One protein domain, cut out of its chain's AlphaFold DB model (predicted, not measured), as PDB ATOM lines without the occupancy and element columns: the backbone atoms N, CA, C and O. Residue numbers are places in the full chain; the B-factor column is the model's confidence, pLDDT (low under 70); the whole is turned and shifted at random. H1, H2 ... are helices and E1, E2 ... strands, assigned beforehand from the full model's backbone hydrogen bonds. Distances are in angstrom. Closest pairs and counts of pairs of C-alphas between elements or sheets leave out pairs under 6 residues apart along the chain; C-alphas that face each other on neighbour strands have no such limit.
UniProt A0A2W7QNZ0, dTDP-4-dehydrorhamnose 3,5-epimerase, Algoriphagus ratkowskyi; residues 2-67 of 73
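AT A GLANCE: This is residues 2 to 67 of the 73 residues of the protein "dTDP-4-dehydrorhamnose 3,5-epimerase" of Algoriphagus ratkowskyi (UniProt A0A2W7QNZ0). Little regular structure: a small hairpin, E1 and E2, at one side, and long loops, residues 13 to 54, that run out and back twice before a one-turn helix, H1. Residues 54 to 60 stick out, and the tail after them folds back toward the hairpin. The 66 printed residues hold E1, E2 and H1 in that order, with 12 in named elements; the class is mixed, the two-strand sheet antiparallel. The whole is loose, radius of gyration of the C-alphas 13.6 A, spanning 37 by 31 by 21 A.

IN THESE COORDINATES: E1, residues 2 to 6, begins at C-alpha 2 (96.540, 106.653, 117.673) and is 11.8 A long. E2 is residues 10 to 12, 6.4 A. H1, residues 55 to 58, 5.1 A, ends at C-alpha 58 (99.246, 108.252, 137.162).

HOW THE PARTS SIT: E1 and E2 form a hairpin, antiparallel at 139 degrees; N 5 and O 10 are 2.8 A apart, within hydrogen-bond range. Residues 2 to 3 of E1 also pair antiparallel with residues 34 to 35. E1 and H1 are apart. H1 is too short for an O i to N i+4 pair; its one O i to N i+3 pair is not within range.

THE WHOLE: The C-alphas farthest apart, of Asp 8 and Ser 23, are 37.4 A apart. The printed part has no cut. The link from E2 to H1 is long, 42 residues. Residue 9 alone has pLDDT under 70.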
ATOM      1  N   VAL A   2      96.018 105.690 118.652       88.50
ATOM      2  CA  VAL A   2      96.540 106.653 117.673       88.50
ATOM      3  C   VAL A   2      97.765 107.341 118.267       88.50
ATOM      4  O   VAL A   2      97.861 107.474 119.489       88.50
ATOM      5  N   GLY A   3      98.727 107.713 117.425       87.50
ATOM      6  CA  GLY A   3      99.936 108.396 117.877       87.50
ATOM      7  C   GLY A   3      99.619 109.779 118.448       87.50
ATOM      8  O   GLY A   3      98.824 110.526 117.871       87.50
ATOM      9  N   ILE A   4     100.250 110.128 119.568       85.75
ATOM     10  CA  ILE A   4     100.191 111.473 120.149       85.75
ATOM     11  C   ILE A   4     101.288 112.315 119.501       85.75
ATOM     12  O   ILE A   4     102.453 111.923 119.468       85.75
ATOM     13  N   THR A   5     100.914 113.485 119.000       83.00
ATOM     14  CA  THR A   5     101.865 114.509 118.535       83.00
ATOM     15  C   THR A   5     101.933 115.722 119.430       83.00
ATOM     16  O   THR A   5     102.966 116.379 119.468       83.00
ATOM     17  N   ASP A   6     100.843 116.004 120.129       78.38
ATOM     18  CA  ASP A   6     100.708 117.114 121.051       78.38
ATOM     19  C   ASP A   6      99.665 116.714 122.101       78.38
ATOM     20  O   ASP A   6      98.585 116.228 121.754       78.38
ATOM     21  N   PHE A   7     100.011 116.856 123.378       78.38
ATOM     22  CA  PHE A   7      99.166 116.401 124.483       78.38
ATOM     23  C   PHE A   7      97.962 117.316 124.743       78.38
ATOM     24  O   PHE A   7      96.998 116.864 125.356       78.38
ATOM     25  N   ASP A   8      97.988 118.557 124.249       73.94
ATOM     26  CA  ASP A   8      96.903 119.521 124.432       73.94
ATOM     27  C   ASP A   8      95.902 119.479 123.268       73.94
ATOM     28  O   ASP A   8      94.714 119.744 123.448       73.94
ATOM     29  N   THR A   9      96.367 119.171 122.053       65.81
ATOM     30  CA  THR A   9      95.579 119.399 120.831       65.81
ATOM     31  C   THR A   9      95.726 118.346 119.732       65.81
ATOM     32  O   THR A   9      94.909 118.334 118.810       65.81
ATOM     33  N   GLY A  10      96.735 117.467 119.768       73.12
ATOM     34  CA  GLY A  10      97.179 116.784 118.550       73.12
ATOM     35  C   GLY A  10      97.348 115.277 118.658       73.12
ATOM     36  O   GLY A  10      98.399 114.787 119.076       73.12
ATOM     37  N   LEU A  11      96.389 114.540 118.099       79.75
ATOM     38  CA  LEU A  11      96.595 113.166 117.636       79.75
ATOM     39  C   LEU A  11      97.048 113.189 116.168       79.75
ATOM     40  O   LEU A  11      96.580 114.017 115.384       79.75
ATOM     41  N   LYS A  12      97.936 112.276 115.765       72.25
ATOM     42  CA  LYS A  12      98.385 112.148 114.372       72.25
ATOM     43  C   LYS A  12      98.429 110.696 113.931       72.25
ATOM     44  O   LYS A  12      98.985 109.837 114.613       72.25
ATOM     45  N   GLY A  13      97.975 110.484 112.703       76.81
ATOM     46  CA  GLY A  13      98.152 109.236 111.976       76.81
ATOM     47  C   GLY A  13      96.886 108.397 111.908       76.81
ATOM     48  O   GLY A  13      95.796 108.842 112.256       76.81
ATOM     49  N   GLU A  14      97.064 107.187 111.395       83.19
ATOM     50  CA  GLU A  14      96.018 106.180 111.299       83.19
ATOM     51  C   GLU A  14      95.666 105.634 112.688       83.19
ATOM     52  O   GLU A  14      96.520 105.524 113.576       83.19
ATOM     53  N   THR A  15      94.392 105.305 112.879       90.00
ATOM     54  CA  THR A  15      93.920 104.641 114.086       90.00
ATOM     55  C   THR A  15      94.125 103.134 113.947       90.00
ATOM     56  O   THR A  15      93.732 102.515 112.964       90.00
ATOM     57  N   PHE A  16      94.731 102.517 114.958       91.75
ATOM     58  CA  PHE A  16      94.845 101.062 115.044       91.75
ATOM     59  C   PHE A  16      93.722 100.509 115.921       91.75
ATOM     60  O   PHE A  16      93.617 100.875 117.098       91.75
ATOM     61  N   GLU A  17      92.904  99.620 115.368       93.12
ATOM     62  CA  GLU A  17      91.830  98.933 116.083       93.12
ATOM     63  C   GLU A  17      92.260  97.514 116.470       93.12
ATOM     64  O   GLU A  17      92.846  96.783 115.673       93.12
ATOM     65  N   PHE A  18      91.951  97.120 117.706       94.19
ATOM     66  CA  PHE A  18      92.209  95.779 118.222       94.19
ATOM     67  C   PHE A  18      90.985  95.295 118.996       94.19
ATOM     68  O   PHE A  18      90.460  96.022 119.840       94.19
ATOM     69  N   VAL A  19      90.559  94.056 118.743       94.38
ATOM     70  CA  VAL A  19      89.480  93.399 119.491       94.38
ATOM     71  C   VAL A  19      90.101  92.414 120.471       94.38
ATOM     72  O   VAL A  19      90.818  91.500 120.067       94.38
ATOM     73  N   LEU A  20      89.830  92.611 121.761       95.69
ATOM     74  CA  LEU A  20      90.228  91.690 122.823       95.69
ATOM     75  C   LEU A  20      89.020  90.848 123.229       95.69
ATOM     76  O   LEU A  20      87.969  91.395 123.564       95.69
ATOM     77  N   ASP A  21      89.183  89.527 123.207       95.44
ATOM     78  CA  ASP A  21      88.125  88.565 123.504       95.44
ATOM     79  C   ASP A  21      88.550  87.645 124.657       95.44
ATOM     80  O   ASP A  21      89.646  87.084 124.656       95.44
ATOM     81  N   ALA A  22      87.680  87.480 125.652       95.38
ATOM     82  CA  ALA A  22      87.959  86.652 126.824       95.38
ATOM     83  C   ALA A  22      88.094  85.151 126.492       95.38
ATOM     84  O   ALA A  22      88.743  84.420 127.238       95.38
ATOM     85  N   SER A  23      87.506  84.689 125.384       95.88
ATOM     86  CA  SER A  23      87.657  83.317 124.885       95.88
ATOM     87  C   SER A  23      89.035  83.048 124.274       95.88
ATOM     88  O   SER A  23      89.445  81.889 124.198       95.88
ATOM     89  N   LEU A  24      89.774  84.100 123.898       95.44
ATOM     90  CA  LEU A  24      91.141  84.025 123.385       95.44
ATOM     91  C   LEU A  24      92.055  85.023 124.125       95.44
ATOM     92  O   LEU A  24      92.343  86.110 123.609       95.44
ATOM     93  N   PRO A  25      92.538  84.666 125.332       91.69
ATOM     94  CA  PRO A  25      93.328  85.566 126.161       91.69
ATOM     95  C   PRO A  25      94.568  86.075 125.426       91.69
ATOM     96  O   PRO A  25      95.467  85.309 125.079       91.69
ATOM     97  N   THR A  26      94.613  87.386 125.207       95.75
ATOM     98  CA  THR A  26      95.694  88.068 124.495       95.75
ATOM     99  C   THR A  26      96.132  89.288 125.293       95.75
ATOM    100  O   THR A  26      95.314  89.950 125.931       95.75
ATOM    101  N   VAL A  27      97.428  89.596 125.252       95.31
ATOM    102  CA  VAL A  27      97.994  90.809 125.849       95.31
ATOM    103  C   VAL A  27      98.368  91.776 124.733       95.31
ATOM    104  O   VAL A  27      99.136  91.422 123.840       95.31
ATOM    105  N   LEU A  28      97.843  92.999 124.797       95.69
ATOM    106  CA  LEU A  28      98.209  94.095 123.902       95.69
ATOM    107  C   LEU A  28      99.188  95.029 124.617       95.69
ATOM    108  O   LEU A  28      98.846  95.623 125.639       95.69
ATOM    109  N   LEU A  29     100.396  95.178 124.070       94.50
ATOM    110  CA  LEU A  29     101.359  96.175 124.528       94.50
ATOM    111  C   LEU A  29     101.106  97.501 123.808       94.50
ATOM    112  O   LEU A  29     101.220  97.573 122.585       94.50
ATOM    113  N   VAL A  30     100.825  98.553 124.573       92.75
ATOM    114  CA  VAL A  30     100.770  99.930 124.070       92.75
ATOM    115  C   VAL A  30     102.054 100.644 124.503       92.75
ATOM    116  O   VAL A  30     102.245 100.848 125.702       92.75
ATOM    117  N   PRO A  31     102.976 100.979 123.582       90.19
ATOM    118  CA  PRO A  31     104.172 101.731 123.941       90.19
ATOM    119  C   PRO A  31     103.822 103.195 124.252       90.19
ATOM    120  O   PRO A  31     102.785 103.707 123.832       90.19
ATOM    121  N   GLY A  32     104.719 103.891 124.956       89.06
ATOM    122  CA  GLY A  32     104.586 105.335 125.173       89.06
ATOM    123  C   GLY A  32     104.520 106.117 123.852       89.06
ATOM    124  O   GLY A  32     105.114 105.709 122.853       89.06
ATOM    125  N   GLY A  33     103.802 107.244 123.856       89.25
ATOM    126  CA  GLY A  33     103.566 108.073 122.664       89.25
ATOM    127  C   GLY A  33     102.275 107.750 121.904       89.25
ATOM    128  O   GLY A  33     102.057 108.284 120.818       89.25
ATOM    129  N   TYR A  34     101.409 106.904 122.463       91.06
ATOM    130  CA  TYR A  34     100.097 106.578 121.906       91.06
ATOM    131  C   TYR A  34      98.986 106.916 122.892       91.06
ATOM    132  O   TYR A  34      99.127 106.713 124.094       91.06
ATOM    133  N   ALA A  35      97.853 107.364 122.356       90.62
ATOM    134  CA  ALA A  35      96.598 107.464 123.078       90.62
ATOM    135  C   ALA A  35      95.731 106.235 122.771       90.62
ATOM    136  O   ALA A  35      95.664 105.753 121.630       90.62
ATOM    137  N   ASN A  36      95.020 105.737 123.781       90.94
ATOM    138  CA  ASN A  36      94.120 104.593 123.662       90.94
ATOM    139  C   ASN A  36      92.675 104.961 124.028       90.94
ATOM    140  O   ASN A  36      92.421 105.523 125.088       90.94
ATOM    141  N   GLY A  37      91.732 104.562 123.173       91.00
ATOM    142  CA  GLY A  37      90.301 104.532 123.472       91.00
ATOM    143  C   GLY A  37      89.850 103.091 123.709       91.00
ATOM    144  O   GLY A  37      90.317 102.186 123.018       91.00
ATOM    145  N   LEU A  38      88.968 102.879 124.688       92.81
ATOM    146  CA  LEU A  38      88.448 101.562 125.060       92.81
ATOM    147  C   LEU A  38      86.919 101.562 124.953       92.81
ATOM    148  O   LEU A  38      86.260 102.431 125.519       92.81
ATOM    149  N   GLN A  39      86.357 100.571 124.258       93.00
ATOM    150  CA  GLN A  39      84.914 100.350 124.148       93.00
ATOM    151  C   GLN A  39      84.590  98.913 124.561       93.00
ATOM    152  O   GLN A  39      85.126  97.965 123.990       93.00
ATOM    153  N   ALA A  40      83.679  98.732 125.517       95.00
ATOM    154  CA  ALA A  40      83.114  97.413 125.787       95.00
ATOM    155  C   ALA A  40      82.135  97.031 124.661       95.00
ATOM    156  O   ALA A  40      81.188  97.769 124.393       95.00
ATOM    157  N   LYS A  41      82.348  95.879 124.007       94.50
ATOM    158  CA  LYS A  41      81.461  95.372 122.936       94.50
ATOM    159  C   LYS A  41      80.365  94.431 123.447       94.50
ATOM    160  O   LYS A  41      79.431  94.132 122.711       94.50
ATOM    161  N   SER A  42      80.459  93.979 124.696       94.75
ATOM    162  CA  SER A  42      79.472  93.112 125.340       94.75
ATOM    163  C   SER A  42      79.248  93.508 126.800       94.75
ATOM    164  O   SER A  42      80.125  94.077 127.462       94.75
ATOM    165  N   ILE A  43      78.055  93.208 127.312       96.06
ATOM    166  CA  ILE A  43      77.732  93.417 128.724       96.06
ATOM    167  C   ILE A  43      78.619  92.536 129.608       96.06
ATOM    168  O   ILE A  43      78.960  91.416 129.235       96.06
ATOM    169  N   ASN A  44      78.977  93.042 130.789       96.25
ATOM    170  CA  ASN A  44      79.862  92.364 131.743       96.25
ATOM    171  C   ASN A  44      81.281  92.090 131.204       96.25
ATOM    172  O   ASN A  44      81.954  91.173 131.673       96.25
ATOM    173  N   SER A  45      81.753  92.897 130.247       96.12
ATOM    174  CA  SER A  45      83.165  92.910 129.853       96.12
ATOM    175  C   SER A  45      84.052  93.332 131.030       96.12
ATOM    176  O   SER A  45      83.735  94.285 131.740       96.12
ATOM    177  N   SER A  46      85.190  92.656 131.201       95.38
ATOM    178  CA  SER A  46      86.237  93.028 132.157       95.38
ATOM    179  C   SER A  46      87.575  93.124 131.432       95.38
ATOM    180  O   SER A  46      87.881  92.281 130.590       95.38
ATOM    181  N   LEU A  47      88.362  94.150 131.752       95.25
ATOM    182  CA  LEU A  47      89.683  94.388 131.179       95.25
ATOM    183  C   LEU A  47      90.684  94.640 132.307       95.25
ATOM    184  O   LEU A  47      90.451  95.482 133.173       95.25
ATOM    185  N   MET A  48      91.807  93.924 132.280       95.50
ATOM    186  CA  MET A  48      92.916  94.125 133.208       95.50
ATOM    187  C   MET A  48      93.995  94.975 132.540       95.50
ATOM    188  O   MET A  48      94.463  94.633 131.456       95.50
ATOM    189  N   ILE A  49      94.389  96.071 133.190       92.81
ATOM    190  CA  ILE A  49      95.392  97.010 132.679       92.81
ATOM    191  C   ILE A  49      96.618  96.970 133.588       92.81
ATOM    192  O   ILE A  49      96.505  97.120 134.804       92.81
ATOM    193  N   PHE A  50      97.789  96.802 132.978       92.88
ATOM    194  CA  PHE A  50      99.083  96.950 133.635       92.88
ATOM    195  C   PHE A  50      99.723  98.258 133.178       92.88
ATOM    196  O   PHE A  50      99.713  98.567 131.988       92.88
ATOM    197  N   SER A  51     100.294  99.008 134.116       90.25
ATOM    198  CA  SER A  51     101.041 100.233 133.838       90.25
ATOM    199  C   SER A  51     102.399 100.180 134.525       90.25
ATOM    200  O   SER A  51     102.552  99.560 135.579       90.25
ATOM    201  N   ASN A  52     103.390 100.817 133.910       90.50
ATOM    202  CA  ASN A  52     104.706 101.044 134.495       90.50
ATOM    203  C   ASN A  52     104.768 102.333 135.338       90.50
ATOM    204  O   ASN A  52     105.797 102.579 135.966       90.50
ATOM    205  N   LEU A  53     103.698 103.138 135.365       89.62
ATOM    206  CA  LEU A  53     103.577 104.307 136.236       89.62
ATOM    207  C   LEU A  53     103.160 103.894 137.647       89.62
ATOM    208  O   LEU A  53     102.319 103.010 137.835       89.62
ATOM    209  N   LYS A  54     103.699 104.577 138.660       91.62
ATOM    210  CA  LYS A  54     103.170 104.452 140.021       91.62
ATOM    211  C   LYS A  54     101.798 105.110 140.101       91.62
ATOM    212  O   LYS A  54     101.507 106.069 139.392       91.62
ATOM    213  N   LEU A  55     100.977 104.652 141.044       87.62
ATOM    214  CA  LEU A  55      99.617 105.167 141.217       87.62
ATOM    215  C   LEU A  55      99.570 106.684 141.465       87.62
ATOM    216  O   LEU A  55      98.680 107.357 140.958       87.62
ATOM    217  N   ASP A  56     100.521 107.231 142.225       90.38
ATOM    218  CA  ASP A  56     100.570 108.674 142.498       90.38
ATOM    219  C   ASP A  56     101.041 109.501 141.295       90.38
ATOM    220  O   ASP A  56     100.634 110.650 141.154       90.38
ATOM    221  N   GLU A  57     101.846 108.915 140.408       87.81
ATOM    222  CA  GLU A  57     102.277 109.544 139.155       87.81
ATOM    223  C   GLU A  57     101.128 109.537 138.138       87.81
ATOM    224  O   GLU A  57     100.861 110.555 137.505       87.81
ATOM    225  N   ALA A  58     100.382 108.428 138.065       85.50
ATOM    226  CA  ALA A  58      99.246 108.252 137.162       85.50
ATOM    227  C   ALA A  58      98.097 109.245 137.413       85.50
ATOM    228  O   ALA A  58      97.346 109.558 136.499       85.50
ATOM    229  N   LYS A  59      97.959 109.786 138.631       83.56
ATOM    230  CA  LYS A  59      96.944 110.815 138.935       83.56
ATOM    231  C   LYS A  59      97.152 112.115 138.161       83.56
ATOM    232  O   LYS A  59      96.193 112.851 137.968       83.56
ATOM    233  N   ASN A  60      98.393 112.406 137.778       82.81
ATOM    234  CA  ASN A  60      98.734 113.610 137.025       82.81
ATOM    235  C   ASN A  60      98.671 113.378 135.505       82.81
ATOM    236  O   ASN A  60      98.832 114.326 134.744       82.81
ATOM    237  N   ASP A  61      98.434 112.136 135.074       81.19
ATOM    238  CA  ASP A  61      98.289 111.725 133.676       81.19
ATOM    239  C   ASP A  61      96.795 111.702 133.283       81.19
ATOM    240  O   ASP A  61      96.214 110.652 133.018       81.19
ATOM    241  N   ASP A  62      96.138 112.872 133.330       81.50
ATOM    242  CA  ASP A  62      94.715 113.062 132.966       81.50
ATOM    243  C   ASP A  62      94.577 113.829 131.638       81.50
ATOM    244  O   ASP A  62      93.889 114.848 131.547       81.50
ATOM    245  N   TYR A  63      95.262 113.356 130.595       85.94
ATOM    246  CA  TYR A  63      95.078 113.869 129.237       85.94
ATOM    247  C   TYR A  63      93.878 113.198 128.574       85.94
ATOM    248  O   TYR A  63      93.780 111.970 128.507       85.94
ATOM    249  N   ARG A  64      92.959 114.010 128.048       87.25
ATOM    250  CA  ARG A  64      91.760 113.529 127.356       87.25
ATOM    251  C   ARG A  64      91.679 114.124 125.967       87.25
ATOM    252  O   ARG A  64      91.923 115.307 125.773       87.25
ATOM    253  N   PHE A  65      91.274 113.288 125.024       86.88
ATOM    254  CA  PHE A  65      91.070 113.668 123.635       86.88
ATOM    255  C   PHE A  65      89.610 113.427 123.255       86.88
ATOM    256  O   PHE A  65      88.963 112.523 123.796       86.88
ATOM    257  N   GLU A  66      89.100 114.210 122.306       88.06
ATOM    258  CA  GLU A  66      87.749 114.032 121.775       88.06
ATOM    259  C   GLU A  66      87.565 112.617 121.227       88.06
ATOM    260  O   GLU A  66      88.374 112.121 120.439       88.06
ATOM    261  N   LYS A  67      86.488 111.946 121.647       87.25
ATOM    262  CA  LYS A  67      86.291 110.518 121.363       87.25
ATOM    263  C   LYS A  67      86.276 110.240 119.855       87.25
ATOM    264  O   LYS A  67      86.841 109.244 119.405       87.25
TER     265      LYS A  67